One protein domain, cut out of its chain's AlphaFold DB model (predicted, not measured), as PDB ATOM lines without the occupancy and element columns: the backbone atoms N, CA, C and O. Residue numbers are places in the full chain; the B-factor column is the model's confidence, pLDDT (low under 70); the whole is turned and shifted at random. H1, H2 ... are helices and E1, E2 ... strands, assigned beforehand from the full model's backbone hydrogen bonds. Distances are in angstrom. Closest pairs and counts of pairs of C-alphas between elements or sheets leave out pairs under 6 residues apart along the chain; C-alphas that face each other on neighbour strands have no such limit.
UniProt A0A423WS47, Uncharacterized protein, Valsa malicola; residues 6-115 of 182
ATOM      1  N   ASN A   6     -21.999  37.357   4.928       83.38
ATOM      2  CA  ASN A   6     -21.726  38.722   5.374       83.38
ATOM      3  C   ASN A   6     -21.834  38.900   6.896       83.38
ATOM      4  O   ASN A   6     -20.986  39.553   7.482       83.38
ATOM      5  N   LYS A   7     -22.801  38.264   7.572       83.56
ATOM      6  CA  LYS A   7     -22.908  38.311   9.043       83.56
ATOM      7  C   LYS A   7     -21.708  37.656   9.729       83.56
ATOM      8  O   LYS A   7     -21.313  38.098  10.803       83.56
ATOM      9  N   ARG A   8     -21.138  36.597   9.135       83.25
ATOM     10  CA  ARG A   8     -19.926  35.950   9.665       83.25
ATOM     11  C   ARG A   8     -18.716  36.852   9.478       83.25
ATOM     12  O   ARG A   8     -18.002  37.069  10.443       83.25
ATOM     13  N   LEU A   9     -18.543  37.394   8.273       88.62
ATOM     14  CA  LEU A   9     -17.449  38.312   7.958       88.62
ATOM     15  C   LEU A   9     -17.488  39.544   8.866       88.62
ATOM     16  O   LEU A   9     -16.514  39.803   9.558       88.62
ATOM     17  N   SER A  10     -18.644  40.202   8.996       88.06
ATOM     18  CA  SER A  10     -18.793  41.350   9.897       88.06
ATOM     19  C   SER A  10     -18.460  41.010  11.350       88.06
ATOM     20  O   SER A  10     -17.856  41.823  12.037       88.06
ATOM     21  N   ARG A  11     -18.823  39.814  11.838       86.12
ATOM     22  CA  ARG A  11     -18.449  39.386  13.194       86.12
ATOM     23  C   ARG A  11     -16.940  39.178  13.324       86.12
ATOM     24  O   ARG A  11     -16.381  39.590  14.332       86.12
ATOM     25  N   THR A  12     -16.302  38.551  12.339       88.88
ATOM     26  CA  THR A  12     -14.845  38.368  12.324       88.88
ATOM     27  C   THR A  12     -14.122  39.713  12.315       88.88
ATOM     28  O   THR A  12     -13.193  39.901  13.092       88.88
ATOM     29  N   ASP A  13     -14.577  40.668  11.504       90.06
ATOM     30  CA  ASP A  13     -13.977  42.003  11.428       90.06
ATOM     31  C   ASP A  13     -14.161  42.772  12.750       90.06
ATOM     32  O   ASP A  13     -13.222  43.386  13.256       90.06
ATOM     33  N   LEU A  14     -15.344  42.677  13.372       88.75
ATOM     34  CA  LEU A  14     -15.610  43.260  14.695       88.75
ATOM     35  C   LEU A  14     -14.771  42.615  15.811       88.75
ATOM     36  O   LEU A  14     -14.401  43.287  16.767       88.75
ATOM     37  N   GLN A  15     -14.402  41.341  15.691       87.44
ATOM     38  CA  GLN A  15     -13.501  40.686  16.647       87.44
ATOM     39  C   GLN A  15     -12.060  41.211  16.581       87.44
ATOM     40  O   GLN A  15     -11.301  41.005  17.526       87.44
ATOM     41  N   GLN A  16     -11.671  41.871  15.487       89.44
ATOM     42  CA  GLN A  16     -10.314  42.388  15.290       89.44
ATOM     43  C   GLN A  16     -10.138  43.844  15.740       89.44
ATOM     44  O   GLN A  16      -9.006  44.319  15.825       89.44
ATOM     45  N   THR A  17     -11.223  44.567  16.026       86.44
ATOM     46  CA  THR A  17     -11.131  45.950  16.511       86.44
ATOM     47  C   THR A  17     -10.868  46.004  18.013       86.44
ATOM     48  O   THR A  17     -11.392  45.214  18.794       86.44
ATOM     49  N   THR A  18     -10.045  46.968  18.422       84.31
ATOM     50  CA  THR A  18      -9.730  47.271  19.825       84.31
ATOM     51  C   THR A  18     -10.409  48.548  20.320       84.31
ATOM     52  O   THR A  18     -10.283  48.893  21.492       84.31
ATOM     53  N   THR A  19     -11.111  49.266  19.438       87.44
ATOM     54  CA  THR A  19     -11.679  50.596  19.712       87.44
ATOM     55  C   THR A  19     -13.201  50.618  19.744       87.44
ATOM     56  O   THR A  19     -13.776  51.606  20.197       87.44
ATOM     57  N   LEU A  20     -13.860  49.564  19.259       87.31
ATOM     58  CA  LEU A  20     -15.316  49.475  19.223       87.31
ATOM     59  C   LEU A  20     -15.815  48.420  20.203       87.31
ATOM     60  O   LEU A  20     -15.365  47.276  20.194       87.31
ATOM     61  N   GLU A  21     -16.816  48.799  20.986       86.25
ATOM     62  CA  GLU A  21     -17.657  47.848  21.698       86.25
ATOM     63  C   GLU A  21     -18.752  47.351  20.757       86.25
ATOM     64  O   GLU A  21     -19.399  48.129  20.053       86.25
ATOM     65  N   TYR A  22     -18.970  46.042  20.739       88.31
ATOM     66  CA  TYR A  22     -20.001  45.434  19.917       88.31
ATOM     67  C   TYR A  22     -20.644  44.268  20.659       88.31
ATOM     68  O   TYR A  22     -20.176  43.816  21.700       88.31
ATOM     69  N   THR A  23     -21.770  43.805  20.136       89.50
ATOM     70  CA  THR A  23     -22.433  42.593  20.607       89.50
ATOM     71  C   THR A  23     -23.257  42.007  19.467       89.50
ATOM     72  O   THR A  23     -23.618  42.706  18.517       89.50
ATOM     73  N   SER A  24     -23.532  40.706  19.521       88.69
ATOM     74  CA  SER A  24     -24.432  40.049  18.567       88.69
ATOM     75  C   SER A  24     -25.794  39.822  19.201       88.69
ATOM     76  O   SER A  24     -25.882  39.323  20.318       88.69
ATOM     77  N   ILE A  25     -26.860  40.106  18.454       91.06
ATOM     78  CA  ILE A  25     -28.231  39.858  18.901       91.06
ATOM     79  C   ILE A  25     -28.824  38.712  18.087       91.06
ATOM     80  O   ILE A  25     -28.882  38.761  16.857       91.06
ATOM     81  N   HIS A  26     -29.246  37.659  18.777       92.94
ATOM     82  CA  HIS A  26     -29.908  36.498  18.196       92.94
ATOM     83  C   HIS A  26     -31.393  36.525  18.561       92.94
ATOM     84  O   HIS A  26     -31.739  36.328  19.717       92.94
ATOM     85  N   ASN A  27     -32.277  36.739  17.587       94.44
ATOM     86  CA  ASN A  27     -33.717  36.908  17.834       94.44
ATOM     87  C   ASN A  27     -34.604  35.804  17.228       94.44
ATOM     88  O   ASN A  27     -35.825  35.950  17.171       94.44
ATOM     89  N   GLY A  28     -34.003  34.728  16.719       93.31
ATOM     90  CA  GLY A  28     -34.742  33.698  15.991       93.31
ATOM     91  C   GLY A  28     -35.275  34.199  14.645       93.31
ATOM     92  O   GLY A  28     -34.564  34.890  13.914       93.31
ATOM     93  N   MET A  29     -36.493  33.793  14.297       92.50
ATOM     94  CA  MET A  29     -37.199  34.190  13.080       92.50
ATOM     95  C   MET A  29     -38.177  35.332  13.378       92.50
ATOM     96  O   MET A  29     -38.761  35.388  14.460       92.50
ATOM     97  N   PHE A  30     -38.349  36.255  12.431       93.50
ATOM     98  CA  PHE A  30     -39.307  37.343  12.609       93.50
ATOM     99  C   PHE A  30     -40.738  36.825  12.486       93.50
ATOM    100  O   PHE A  30     -41.082  36.209  11.481       93.50
ATOM    101  N   LEU A  31     -41.557  37.082  13.507       93.88
ATOM    102  CA  LEU A  31     -42.961  36.652  13.540       93.88
ATOM    103  C   LEU A  31     -43.846  37.458  12.568       93.88
ATOM    104  O   LEU A  31     -44.922  37.014  12.180       93.88
ATOM    105  N   ASP A  32     -43.366  38.627  12.144       93.62
ATOM    106  CA  ASP A  32     -44.026  39.556  11.228       93.62
ATOM    107  C   ASP A  32     -44.550  38.895   9.943       93.62
ATOM    108  O   ASP A  32     -45.606  39.290   9.448       93.62
ATOM    109  N   PHE A  33     -43.853  37.875   9.426       91.31
ATOM    110  CA  PHE A  33     -44.188  37.216   8.160       91.31
ATOM    111  C   PHE A  33     -45.583  36.573   8.131       91.31
ATOM    112  O   PHE A  33     -46.173  36.499   7.060       91.31
ATOM    113  N   TRP A  34     -46.133  36.171   9.284       92.75
ATOM    114  CA  TRP A  34     -47.472  35.559   9.390       92.75
ATOM    115  C   TRP A  34     -48.517  36.481  10.029       92.75
ATOM    116  O   TRP A  34     -49.669  36.087  10.182       92.75
ATOM    117  N   GLY A  35     -48.126  37.697  10.424       87.19
ATOM    118  CA  GLY A  35     -49.027  38.688  11.019       87.19
ATOM    119  C   GLY A  35     -49.530  39.753  10.039       87.19
ATOM    120  O   GLY A  35     -50.520  40.424  10.325       87.19
ATOM    121  N   LEU A  36     -48.855  39.940   8.903       83.38
ATOM    122  CA  LEU A  36     -49.216  40.941   7.896       83.38
ATOM    123  C   LEU A  36     -50.501  40.564   7.123       83.38
ATOM    124  O   LEU A  36     -50.747  39.383   6.902       83.38
ATOM    125  N   PRO A  37     -51.302  41.552   6.668       83.75
ATOM    126  CA  PRO A  37     -51.165  42.992   6.921       83.75
ATOM    127  C   PRO A  37     -51.792  43.454   8.252       83.75
ATOM    128  O   PRO A  37     -51.639  44.616   8.622       83.75
ATOM    129  N   THR A  38     -52.501  42.577   8.969       87.50
ATOM    130  CA  THR A  38     -53.299  42.926  10.160       87.50
ATOM    131  C   THR A  38     -52.446  43.438  11.321       87.50
ATOM    132  O   THR A  38     -52.809  44.402  11.996       87.50
ATOM    133  N   VAL A  39     -51.292  42.815  11.555       88.19
ATOM    134  CA  VAL A  39     -50.304  43.255  12.540       88.19
ATOM    135  C   VAL A  39     -49.345  44.226  11.862       88.19
ATOM    136  O   VAL A  39     -48.668  43.875  10.895       88.19
ATOM    137  N   LYS A  40     -49.247  45.448  12.398       90.62
ATOM    138  CA  LYS A  40     -48.335  46.475  11.880       90.62
ATOM    139  C   LYS A  40     -46.899  45.939  11.817       90.62
ATOM    140  O   LYS A  40     -46.330  45.549  12.837       90.62
ATOM    141  N   SER A  41     -46.297  46.011  10.634       91.31
ATOM    142  CA  SER A  41     -44.883  45.721  10.415       91.31
ATOM    143  C   SER A  41     -44.294  46.662   9.363       91.31
ATOM    144  O   SER A  41     -45.015  47.227   8.544       91.31
ATOM    145  N   HIS A  42     -42.976  46.838   9.415       91.44
ATOM    146  CA  HIS A  42     -42.188  47.529   8.389       91.44
ATOM    147  C   HIS A  42     -41.398  46.535   7.520       91.44
ATOM    148  O   HIS A  42     -40.579  46.944   6.701       91.44
ATOM    149  N   MET A  43     -41.603  45.230   7.727       87.88
ATOM    150  CA  MET A  43     -41.035  44.180   6.892       87.88
ATOM    151  C   MET A  43     -41.826  44.060   5.590       87.88
ATOM    152  O   MET A  43     -43.049  44.203   5.577       87.88
ATOM    153  N   THR A  44     -41.138  43.726   4.503       87.44
ATOM    154  CA  THR A  44     -41.800  43.253   3.284       87.44
ATOM    155  C   THR A  44     -42.425  41.881   3.559       87.44
ATOM    156  O   THR A  44     -41.742  41.039   4.160       87.44
ATOM    157  N   PRO A  45     -43.676  41.622   3.126       83.12
ATOM    158  CA  PRO A  45     -44.259  40.288   3.179       83.12
ATOM    159  C   PRO A  45     -43.315  39.252   2.565       83.12
ATOM    160  O   PRO A  45     -42.724  39.480   1.507       83.12
ATOM    161  N   TYR A  46     -43.163  38.120   3.241       85.25
ATOM    162  CA  TYR A  46     -42.326  37.028   2.772       85.25
ATOM    163  C   TYR A  46     -42.970  35.700   3.149       85.25
ATOM    164  O   TYR A  46     -42.940  35.291   4.308       85.25
ATOM    165  N   THR A  47     -43.551  35.032   2.156       85.94
ATOM    166  CA  THR A  47     -44.169  33.721   2.340       85.94
ATOM    167  C   THR A  47     -43.081  32.668   2.493       85.94
ATOM    168  O   THR A  47     -42.320  32.383   1.567       85.94
ATOM    169  N   THR A  48     -42.991  32.084   3.683       85.69
ATOM    170  CA  THR A  48     -42.055  31.003   3.986       85.69
ATOM    171  C   THR A  48     -42.694  30.038   4.963       85.69
ATOM    172  O   THR A  48     -43.372  30.478   5.882       85.69
ATOM    173  N   VAL A  49     -42.472  28.737   4.769       90.75
ATOM    174  CA  VAL A  49     -43.017  27.609   5.555       90.75
ATOM    175  C   VAL A  49     -44.547  27.508   5.585       90.75
ATOM    176  O   VAL A  49     -45.070  26.420   5.380       90.75
ATOM    177  N   MET A  50     -45.274  28.602   5.790       90.12
ATOM    178  CA  MET A  50     -46.725  28.691   5.696       90.12
ATOM    179  C   MET A  50     -47.125  29.912   4.878       90.12
ATOM    180  O   MET A  50     -46.577  31.004   5.045       90.12
ATOM    181  N   ASP A  51     -48.118  29.697   4.035       90.44
ATOM    182  CA  ASP A  51     -48.891  30.702   3.338       90.44
ATOM    183  C   ASP A  51     -50.241  30.839   4.050       90.44
ATOM    184  O   ASP A  51     -51.142  30.008   3.896       90.44
ATOM    185  N   MET A  52     -50.350  31.875   4.887       87.12
ATOM    186  CA  MET A  52     -51.563  32.140   5.667       87.12
ATOM    187  C   MET A  52     -52.725  32.593   4.788       87.12
ATOM    188  O   MET A  52     -53.871  32.455   5.203       87.12
ATOM    189  N   GLU A  53     -52.458  33.159   3.612       85.38
ATOM    190  CA  GLU A  53     -53.498  33.649   2.710       85.38
ATOM    191  C   GLU A  53     -54.151  32.478   1.972       85.38
ATOM    192  O   GLU A  53     -55.376  32.385   1.940       85.38
ATOM    193  N   HIS A  54     -53.338  31.536   1.487       85.69
ATOM    194  CA  HIS A  54     -53.789  30.415   0.658       85.69
ATOM    195  C   HIS A  54     -54.025  29.099   1.414       85.69
ATOM    196  O   HIS A  54     -54.286  28.081   0.774       85.69
ATOM    197  N   ASP A  55     -53.927  29.091   2.748       85.50
ATOM    198  CA  ASP A  55     -54.070  27.881   3.574       85.50
ATOM    199  C   ASP A  55     -53.139  26.758   3.122       85.50
ATOM    200  O   ASP A  55     -53.553  25.626   2.847       85.50
ATOM    201  N   TYR A  56     -51.852  27.074   3.030       86.50
ATOM    202  CA  TYR A  56     -50.855  26.107   2.603       86.50
ATOM    203  C   TYR A  56     -49.666  26.094   3.553       86.50
ATOM    204  O   TYR A  56     -49.171  27.140   3.963       86.50
ATOM    205  N   ALA A  57     -49.170  24.905   3.883       90.19
ATOM    206  CA  ALA A  57     -47.968  24.738   4.686       90.19
ATOM    207  C   ALA A  57     -47.000  23.764   4.010       90.19
ATOM    208  O   ALA A  57     -47.359  22.656   3.622       90.19
ATOM    209  N   ALA A  58     -45.743  24.183   3.903       90.56
ATOM    210  CA  ALA A  58     -44.609  23.391   3.454       90.56
ATOM    211  C   ALA A  58     -43.606  23.271   4.608       90.56
ATOM    212  O   ALA A  58     -42.602  23.986   4.658       90.56
ATOM    213  N   ILE A  59     -43.904  22.387   5.562       91.00
ATOM    214  CA  ILE A  59     -43.079  22.190   6.759       91.00
ATOM    215  C   ILE A  59     -41.768  21.476   6.381       91.00
ATOM    216  O   ILE A  59     -41.807  20.353   5.876       91.00
ATOM    217  N   PRO A  60     -40.590  22.089   6.619       84.81
ATOM    218  CA  PRO A  60     -39.311  21.462   6.313       84.81
ATOM    219  C   PRO A  60     -38.894  20.458   7.399       84.81
ATOM    220  O   PRO A  60     -38.971  20.738   8.599       84.81
ATOM    221  N   GLY A  61     -38.345  19.314   6.982       90.38
ATOM    222  CA  GLY A  61     -37.899  18.268   7.911       90.38
ATOM    223  C   GLY A  61     -39.069  17.650   8.681       90.38
ATOM    224  O   GLY A  61     -40.142  17.472   8.118       90.38
ATOM    225  N   SER A  62     -38.875  17.313   9.961       92.31
ATOM    226  CA  SER A  62     -39.961  16.758  10.789       92.31
ATOM    227  C   SER A  62     -40.980  17.804  11.244       92.31
ATOM    228  O   SER A  62     -42.089  17.453  11.627       92.31
ATOM    229  N   GLY A  63     -40.599  19.083  11.269       91.88
ATOM    230  CA  GLY A  63     -41.414  20.136  11.875       91.88
ATOM    231  C   GLY A  63     -41.440  20.141  13.406       91.88
ATOM    232  O   GLY A  63     -42.008  21.071  13.971       91.88
ATOM    233  N   ASP A  64     -40.800  19.173  14.074       94.00
ATOM    234  CA  ASP A  64     -40.844  18.987  15.538       94.00
ATOM    235  C   ASP A  64     -39.696  19.662  16.301       94.00
ATOM    236  O   ASP A  64     -39.675  19.673  17.530       94.00
ATOM    237  N   VAL A  65     -38.715  20.231  15.596       94.56
ATOM    238  CA  VAL A  65     -37.616  20.962  16.241       94.56
ATOM    239  C   VAL A  65     -38.095  22.373  16.611       94.56
ATOM    240  O   VAL A  65     -38.559  23.092  15.723       94.56
ATOM    241  N   PRO A  66     -37.967  22.813  17.880       96.31
ATOM    242  CA  PRO A  66     -38.424  24.139  18.288       96.31
ATOM    243  C   PRO A  66     -37.685  25.285  17.587       96.31
ATOM    244  O   PRO A  66     -36.453  25.294  17.499       96.31
ATOM    245  N   VAL A  67     -38.440  26.303  17.182       95.62
ATOM    246  CA  VAL A  67     -37.974  27.545  16.562       95.62
ATOM    247  C   VAL A  67     -38.354  28.719  17.458       95.62
ATOM    248  O   VAL A  67     -39.448  28.766  18.012       95.62
ATOM    249  N   VAL A  68     -37.429  29.668  17.622       97.38
ATOM    250  CA  VAL A  68     -37.708  30.933  18.312       97.38
ATOM    251  C   VAL A  68     -38.305  31.921  17.318       97.38
ATOM    252  O   VAL A  68     -37.709  32.153  16.263       97.38
ATOM    253  N   PHE A  69     -39.421  32.536  17.688       95.50
ATOM    254  CA  PHE A  69     -40.087  33.593  16.940       95.50
ATOM    255  C   PHE A  69     -40.089  34.881  17.759       95.50
ATOM    256  O   PHE A  69     -40.372  34.860  18.952       95.50
ATOM    257  N   THR A  70     -39.774  36.011  17.135       96.62
ATOM    258  CA  THR A  70     -39.819  37.320  17.802       96.62
ATOM    259  C   THR A  70     -40.346  38.365  16.830       96.62
ATOM    260  O   THR A  70     -39.877  38.430  15.695       96.62
ATOM    261  N   HIS A  71     -41.306  39.195  17.244       96.06
ATOM    262  CA  HIS A  71     -41.778  40.311  16.418       96.06
ATOM    263  C   HIS A  71     -40.719  41.422  16.343       96.06
ATOM    264  O   HIS A  71     -40.002  41.677  17.312       96.06
ATOM    265  N   THR A  72     -40.604  42.105  15.203       95.38
ATOM    266  CA  THR A  72     -39.611  43.181  15.017       95.38
ATOM    267  C   THR A  72     -39.730  44.310  16.045       95.38
ATOM    268  O   THR A  72     -38.711  44.864  16.462       95.38
ATOM    269  N   SER A  73     -40.943  44.633  16.502       95.62
ATOM    270  CA  SER A  73     -41.163  45.657  17.530       95.62
ATOM    271  C   SER A  73     -40.582  45.256  18.888       95.62
ATOM    272  O   SER A  73     -39.993  46.095  19.570       95.62
ATOM    273  N   ASP A  74     -40.656  43.973  19.252       96.69
ATOM    274  CA  ASP A  74     -40.014  43.443  20.457       96.69
ATOM    275  C   ASP A  74     -38.501  43.510  20.346       96.69
ATOM    276  O   ASP A  74     -37.837  43.986  21.268       96.69
ATOM    277  N   VAL A  75     -37.952  43.111  19.194       96.62
ATOM    278  CA  VAL A  75     -36.513  43.238  18.939       96.62
ATOM    279  C   VAL A  75     -36.067  44.688  19.117       96.62
ATOM    280  O   VAL A  75     -35.100  44.934  19.832       96.62
ATOM    281  N   ALA A  76     -36.796  45.653  18.552       96.44
ATOM    282  CA  ALA A  76     -36.475  47.072  18.696       96.44
ATOM    283  C   ALA A  76     -36.507  47.538  20.164       96.44
ATOM    284  O   ALA A  76     -35.595  48.244  20.596       96.44
ATOM    285  N   ARG A  77     -37.508  47.113  20.948       97.75
ATOM    286  CA  ARG A  77     -37.602  47.438  22.383       97.75
ATOM    287  C   ARG A  77     -36.416  46.893  23.176       97.75
ATOM    288  O   ARG A  77     -35.822  47.634  23.957       97.75
ATOM    289  N   TYR A  78     -36.046  45.633  22.955       97.12
ATOM    290  CA  TYR A  78     -34.900  45.024  23.632       97.12
ATOM    291  C   TYR A  78     -33.576  45.667  23.223       97.12
ATOM    292  O   TYR A  78     -32.746  45.927  24.087       97.12
ATOM    293  N   VAL A  79     -33.384  45.974  21.937       95.44
ATOM    294  CA  VAL A  79     -32.187  46.677  21.448       95.44
ATOM    295  C   VAL A  79     -32.080  48.064  22.084       95.44
ATOM    296  O   VAL A  79     -31.017  48.426  22.578       95.44
ATOM    297  N   ALA A  80     -33.174  48.829  22.121       97.19
ATOM    298  CA  ALA A  80     -33.186  50.153  22.737       97.19
ATOM    299  C   ALA A  80     -32.849  50.094  24.235       97.19
ATOM    300  O   ALA A  80     -32.068  50.909  24.720       97.19
ATOM    301  N   ALA A  81     -33.389  49.108  24.958       96.44
ATOM    302  CA  ALA A  81     -33.058  48.888  26.364       96.44
ATOM    303  C   ALA A  81     -31.592  48.465  26.558       96.44
ATOM    304  O   ALA A  81     -30.931  48.944  27.478       96.44
ATOM    305  N   LEU A  82     -31.071  47.605  25.675       93.38
ATOM    306  CA  LEU A  82     -29.691  47.126  25.717       93.38
ATOM    307  C   LEU A  82     -28.683  48.272  25.571       93.38
ATOM    308  O   LEU A  82     -27.707  48.323  26.312       93.38
ATOM    309  N   LEU A  83     -28.958  49.230  24.682       93.25
ATOM    310  CA  LEU A  83     -28.132  50.429  24.503       93.25
ATOM    311  C   LEU A  83     -28.104  51.345  25.740       93.25
ATOM    312  O   LEU A  83     -27.225  52.194  25.845       93.25
ATOM    313  N   GLY A  84     -29.049  51.188  26.671       93.94
ATOM    314  CA  GLY A  84     -29.072  51.911  27.943       93.94
ATOM    315  C   GLY A  84     -28.202  51.288  29.041       93.94
ATOM    316  O   GLY A  84     -28.083  51.871  30.121       93.94
ATOM    317  N   LEU A  85     -27.611  50.110  28.811       92.75
ATOM    318  CA  LEU A  85     -26.692  49.502  29.770       92.75
ATOM    319  C   LEU A  85     -25.398  50.316  29.869       92.75
ATOM    320  O   LEU A  85     -24.883  50.818  28.877       92.75
ATOM    321  N   LYS A  86     -24.841  50.407  31.084       91.75
ATOM    322  CA  LYS A  86     -23.571  51.118  31.322       91.75
ATOM    323  C   LYS A  86     -22.381  50.462  30.623       91.75
ATOM    324  O   LYS A  86     -21.431  51.153  30.282       91.75
ATOM    325  N   SER A  87     -22.420  49.142  30.489       87.94
ATOM    326  CA  SER A  87     -21.436  48.339  29.776       87.94
ATOM    327  C   SER A  87     -22.015  46.954  29.491       87.94
ATOM    328  O   SER A  87     -22.925  46.482  30.182       87.94
ATOM    329  N   TRP A  88     -21.468  46.294  28.477       87.19
ATOM    330  CA  TRP A  88     -21.663  44.877  28.192       87.19
ATOM    331  C   TRP A  88     -20.315  44.260  27.823       87.19
ATOM    332  O   TRP A  88     -19.386  44.959  27.428       87.19
ATOM    333  N   ASP A  89     -20.198  42.941  27.953       80.38
ATOM    334  CA  ASP A  89     -19.030  42.230  27.434       80.38
ATOM    335  C   ASP A  89     -18.995  42.383  25.902       80.38
ATOM    336  O   ASP A  89     -19.975  42.078  25.218       80.38
ATOM    337  N   SER A  90     -17.882  42.874  25.358       70.19
ATOM    338  CA  SER A  90     -17.688  43.150  23.929       70.19
ATOM    339  C   SER A  90     -17.694  41.893  23.049       70.19
ATOM    340  O   SER A  90     -17.834  41.995  21.834       70.19
ATOM    341  N   ASN A  91     -17.616  40.698  23.641       71.62
ATOM    342  CA  ASN A  91     -17.811  39.424  22.941       71.62
ATOM    343  C   ASN A  91     -19.157  38.752  23.260       71.62
ATOM    344  O   ASN A  91     -19.395  37.609  22.847       71.62
ATOM    345  N   SER A  92     -20.048  39.439  23.979       80.81
ATOM    346  CA  SER A  92     -21.347  38.891  24.361       80.81
ATOM    347  C   SER A  92     -22.244  38.615  23.155       80.81
ATOM    348  O   SER A  92     -22.182  39.251  22.098       80.81
ATOM    349  N   VAL A  93     -23.120  37.633  23.341       87.62
ATOM    350  CA  VAL A  93     -24.239  37.368  22.446       87.62
ATOM    351  C   VAL A  93     -25.509  37.455  23.276       87.62
ATOM    352  O   VAL A  93     -25.753  36.598  24.123       87.62
ATOM    353  N   PHE A  94     -26.330  38.471  23.026       91.75
ATOM    354  CA  PHE A  94     -27.656  38.564  23.626       91.75
ATOM    355  C   PHE A  94     -28.652  37.773  22.787       91.75
ATOM    356  O   PHE A  94     -28.682  37.874  21.559       91.75
ATOM    357  N   THR A  95     -29.478  36.970  23.448       94.81
ATOM    358  CA  THR A  95     -30.539  36.209  22.784       94.81
ATOM    359  C   THR A  95     -31.890  36.758  23.210       94.81
ATOM    360  O   THR A  95     -32.162  36.870  24.400       94.81
ATOM    361  N   ILE A  96     -32.728  37.086  22.232       96.88
ATOM    362  CA  ILE A  96     -34.119  37.482  22.432       96.88
ATOM    363  C   ILE A  96     -34.988  36.286  22.056       96.88
ATOM    364  O   ILE A  96     -34.858  35.734  20.961       96.88
ATOM    365  N   ILE A  97     -35.860  35.887  22.978       96.50
ATOM    366  CA  ILE A  97     -36.844  34.825  22.778       96.50
ATOM    367  C   ILE A  97     -38.216  35.459  22.987       96.50
ATOM    368  O   ILE A  97     -38.598  35.694  24.128       96.50
ATOM    369  N   GLY A  98     -38.912  35.790  21.897       95.56
ATOM    370  CA  GLY A  98     -40.305  36.235  21.972       95.56
ATOM    371  C   GLY A  98     -41.231  35.073  22.327       95.56
ATOM    372  O   GLY A  98     -41.884  35.089  23.362       95.56
ATOM    373  N   ASP A  99     -41.210  34.038  21.494       96.19
ATOM    374  CA  ASP A  99     -41.888  32.763  21.705       96.19
ATOM    375  C   ASP A  99     -41.038  31.613  21.139       96.19
ATOM    376  O   ASP A  99     -40.120  31.837  20.340       96.19
ATOM    377  N   LYS A 100     -41.294  30.376  21.568       97.19
ATOM    378  CA  LYS A 100     -40.547  29.192  21.140       97.19
ATOM    379  C   LYS A 100     -41.469  27.989  20.956       97.19
ATOM    380  O   LYS A 100     -41.812  27.313  21.922       97.19
ATOM    381  N   VAL A 101     -41.770  27.671  19.700       96.81
ATOM    382  CA  VAL A 101     -42.688  26.590  19.301       96.81
ATOM    383  C   VAL A 101     -42.137  25.803  18.114       96.81
ATOM    384  O   VAL A 101     -41.227  26.259  17.422       96.81
ATOM    385  N   THR A 102     -42.654  24.601  17.875       97.00
ATOM    386  CA  THR A 102     -42.342  23.817  16.667       97.00
ATOM    387  C   THR A 102     -43.190  24.283  15.477       97.00
ATOM    388  O   THR A 102     -44.203  24.957  15.659       97.00
ATOM    389  N   TRP A 103     -42.819  23.918  14.245       95.38
ATOM    390  CA  TRP A 103     -43.654  24.233  13.076       95.38
ATOM    391  C   TRP A 103     -44.981  23.477  13.086       95.38
ATOM    392  O   TRP A 103     -45.989  24.043  12.681       95.38
ATOM    393  N   ASN A 104     -45.002  22.246  13.606       93.12
ATOM    394  CA  ASN A 104     -46.246  21.489  13.771       93.12
ATOM    395  C   ASN A 104     -47.186  22.172  14.782       93.12
ATOM    396  O   ASN A 104     -48.386  22.287  14.538       93.12
ATOM    397  N   GLN A 105     -46.641  22.700  15.886       93.94
ATOM    398  CA  GLN A 105     -47.409  23.507  16.841       93.94
ATOM    399  C   GLN A 105     -47.893  24.818  16.215       93.94
ATOM    400  O   GLN A 105     -49.051  25.186  16.399       93.94
ATOM    401  N   PHE A 106     -47.035  25.505  15.456       94.75
ATOM    402  CA  PHE A 106     -47.415  26.735  14.763       94.75
ATOM    403  C   PHE A 106     -48.560  26.477  13.782       94.75
ATOM    404  O   PHE A 106     -49.568  27.174  13.849       94.75
ATOM    405  N   LEU A 107     -48.448  25.457  12.924       92.00
ATOM    406  CA  LEU A 107     -49.499  25.088  11.976       92.00
ATOM    407  C   LEU A 107     -50.821  24.816  12.697       92.00
ATOM    408  O   LEU A 107     -51.846  25.369  12.317       92.00
ATOM    409  N   SER A 108     -50.788  24.048  13.787       88.62
ATOM    410  CA  SER A 108     -51.986  23.783  14.588       88.62
ATOM    411  C   SER A 108     -52.631  25.071  15.122       88.62
ATOM    412  O   SER A 108     -53.856  25.213  15.070       88.62
ATOM    413  N   MET A 109     -51.833  26.041  15.585       91.31
ATOM    414  CA  MET A 109     -52.336  27.353  16.009       91.31
ATOM    415  C   MET A 109     -52.895  28.168  14.835       91.31
ATOM    416  O   MET A 109     -53.943  28.792  14.982       91.31
ATOM    417  N   ALA A 110     -52.237  28.139  13.675       90.00
ATOM    418  CA  ALA A 110     -52.675  28.830  12.464       90.00
ATOM    419  C   ALA A 110     -54.020  28.290  11.951       90.00
ATOM    420  O   ALA A 110     -54.956  29.063  11.749       90.00
ATOM    421  N   GLU A 111     -54.148  26.968  11.817       86.88
ATOM    422  CA  GLU A 111     -55.389  26.305  11.397       86.88
ATOM    423  C   GLU A 111     -56.516  26.550  12.406       86.88
ATOM    424  O   GLU A 111     -57.651  26.825  12.016       86.88
ATOM    425  N   SER A 112     -56.204  26.531  13.707       85.56
ATOM    426  CA  SER A 112     -57.174  26.856  14.761       85.56
ATOM    427  C   SER A 112     -57.639  28.312  14.688       85.56
ATOM    428  O   SER A 112     -58.825  28.583  14.864       85.56
ATOM    429  N   ALA A 113     -56.729  29.251  14.410       86.81
ATOM    430  CA  ALA A 113     -57.049  30.670  14.292       86.81
ATOM    431  C   ALA A 113     -57.889  30.983  13.043       86.81
ATOM    432  O   ALA A 113     -58.774  31.834  13.106       86.81
ATOM    433  N   LYS A 114     -57.638  30.292  11.922       83.31
ATOM    434  CA  LYS A 114     -58.418  30.443  10.681       83.31
ATOM    435  C   LYS A 114     -59.707  29.618  10.662       83.31
ATOM    436  O   LYS A 114     -60.620  29.928   9.903       83.31
ATOM    437  N   GLY A 115     -59.786  28.558  11.467       80.31
ATOM    438  CA  GLY A 115     -60.864  27.570  11.395       80.31
ATOM    439  C   GLY A 115     -60.854  26.755  10.094       80.31
ATOM    440  O   GLY A 115     -61.894  26.225   9.706       80.31
TER     441      GLY A 115
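This is residues 6 to 115 of the 182 residues of an uncharacterized protein of Valsa malicola (UniProt A0A423WS47). Two small two-stranded sheets follow each other along the longest axis of a loose, elongated model, with H1 toward one end and H4 toward the other. H3 runs near E3, and the long unnamed stretch 35 to 66 loops round the end that holds H2 and H4. The printed part has 110 residues, 51 of them, under half, in named elements: H1 E1 H2 E2 H3 E3 E4 H4, a mixed class of helices and strands. E1 and E3 are parallel, E2 and E4 antiparallel; the radius of gyration of the C-alphas is 17.1 A, and the spans are 54 by 29 by 22 A.

Look first at E2, residues 67 to 70, and E4, residues 99 to 101, antiparallel neighbours at 154 degrees, with N 69 and O 99 within hydrogen-bond range at 2.8 A. Beside E2, residues 29 to 30 pair in parallel with its residues 69 to 70. E1, residues 24 to 26, and E3, residues 93 to 95, are parallel at 23 degrees; N 26 and O 94 are 2.8 A apart. H3, residues 72 to 82, is near E3, with 5 pairs of C-alphas within 10 A. H2, residues 31 to 34, is close to H3 but not clearly touching: the closest C-alphas, Asp 32 and Thr 72, are 6.9 A apart. H4, residues 103 to 114, has its closest C-alpha to E2 at Trp 103, 7.4 A from Val 67. H1, residues 6 to 16, touches no helix and is apart from E3. Every O i to N i+4 pair is within hydrogen-bond range in H1, H3 and H4; H2 is too short for one.

Find C-alpha 6 at (-21.726, 38.722, 5.374); from there H1 runs 15.6 A. H3 covers 15.1 A, E2 10.0 A. H4 runs 16.2 A to C-alpha 114 at (-58.418, 30.443, 10.681).

The farthest C-alphas, Thr 18 and Gly 115, are 55.4 A apart. The printed part has no cut. The link from H2 to E2 is long, 32 residues. No printed residue is under 70 in pLDDT.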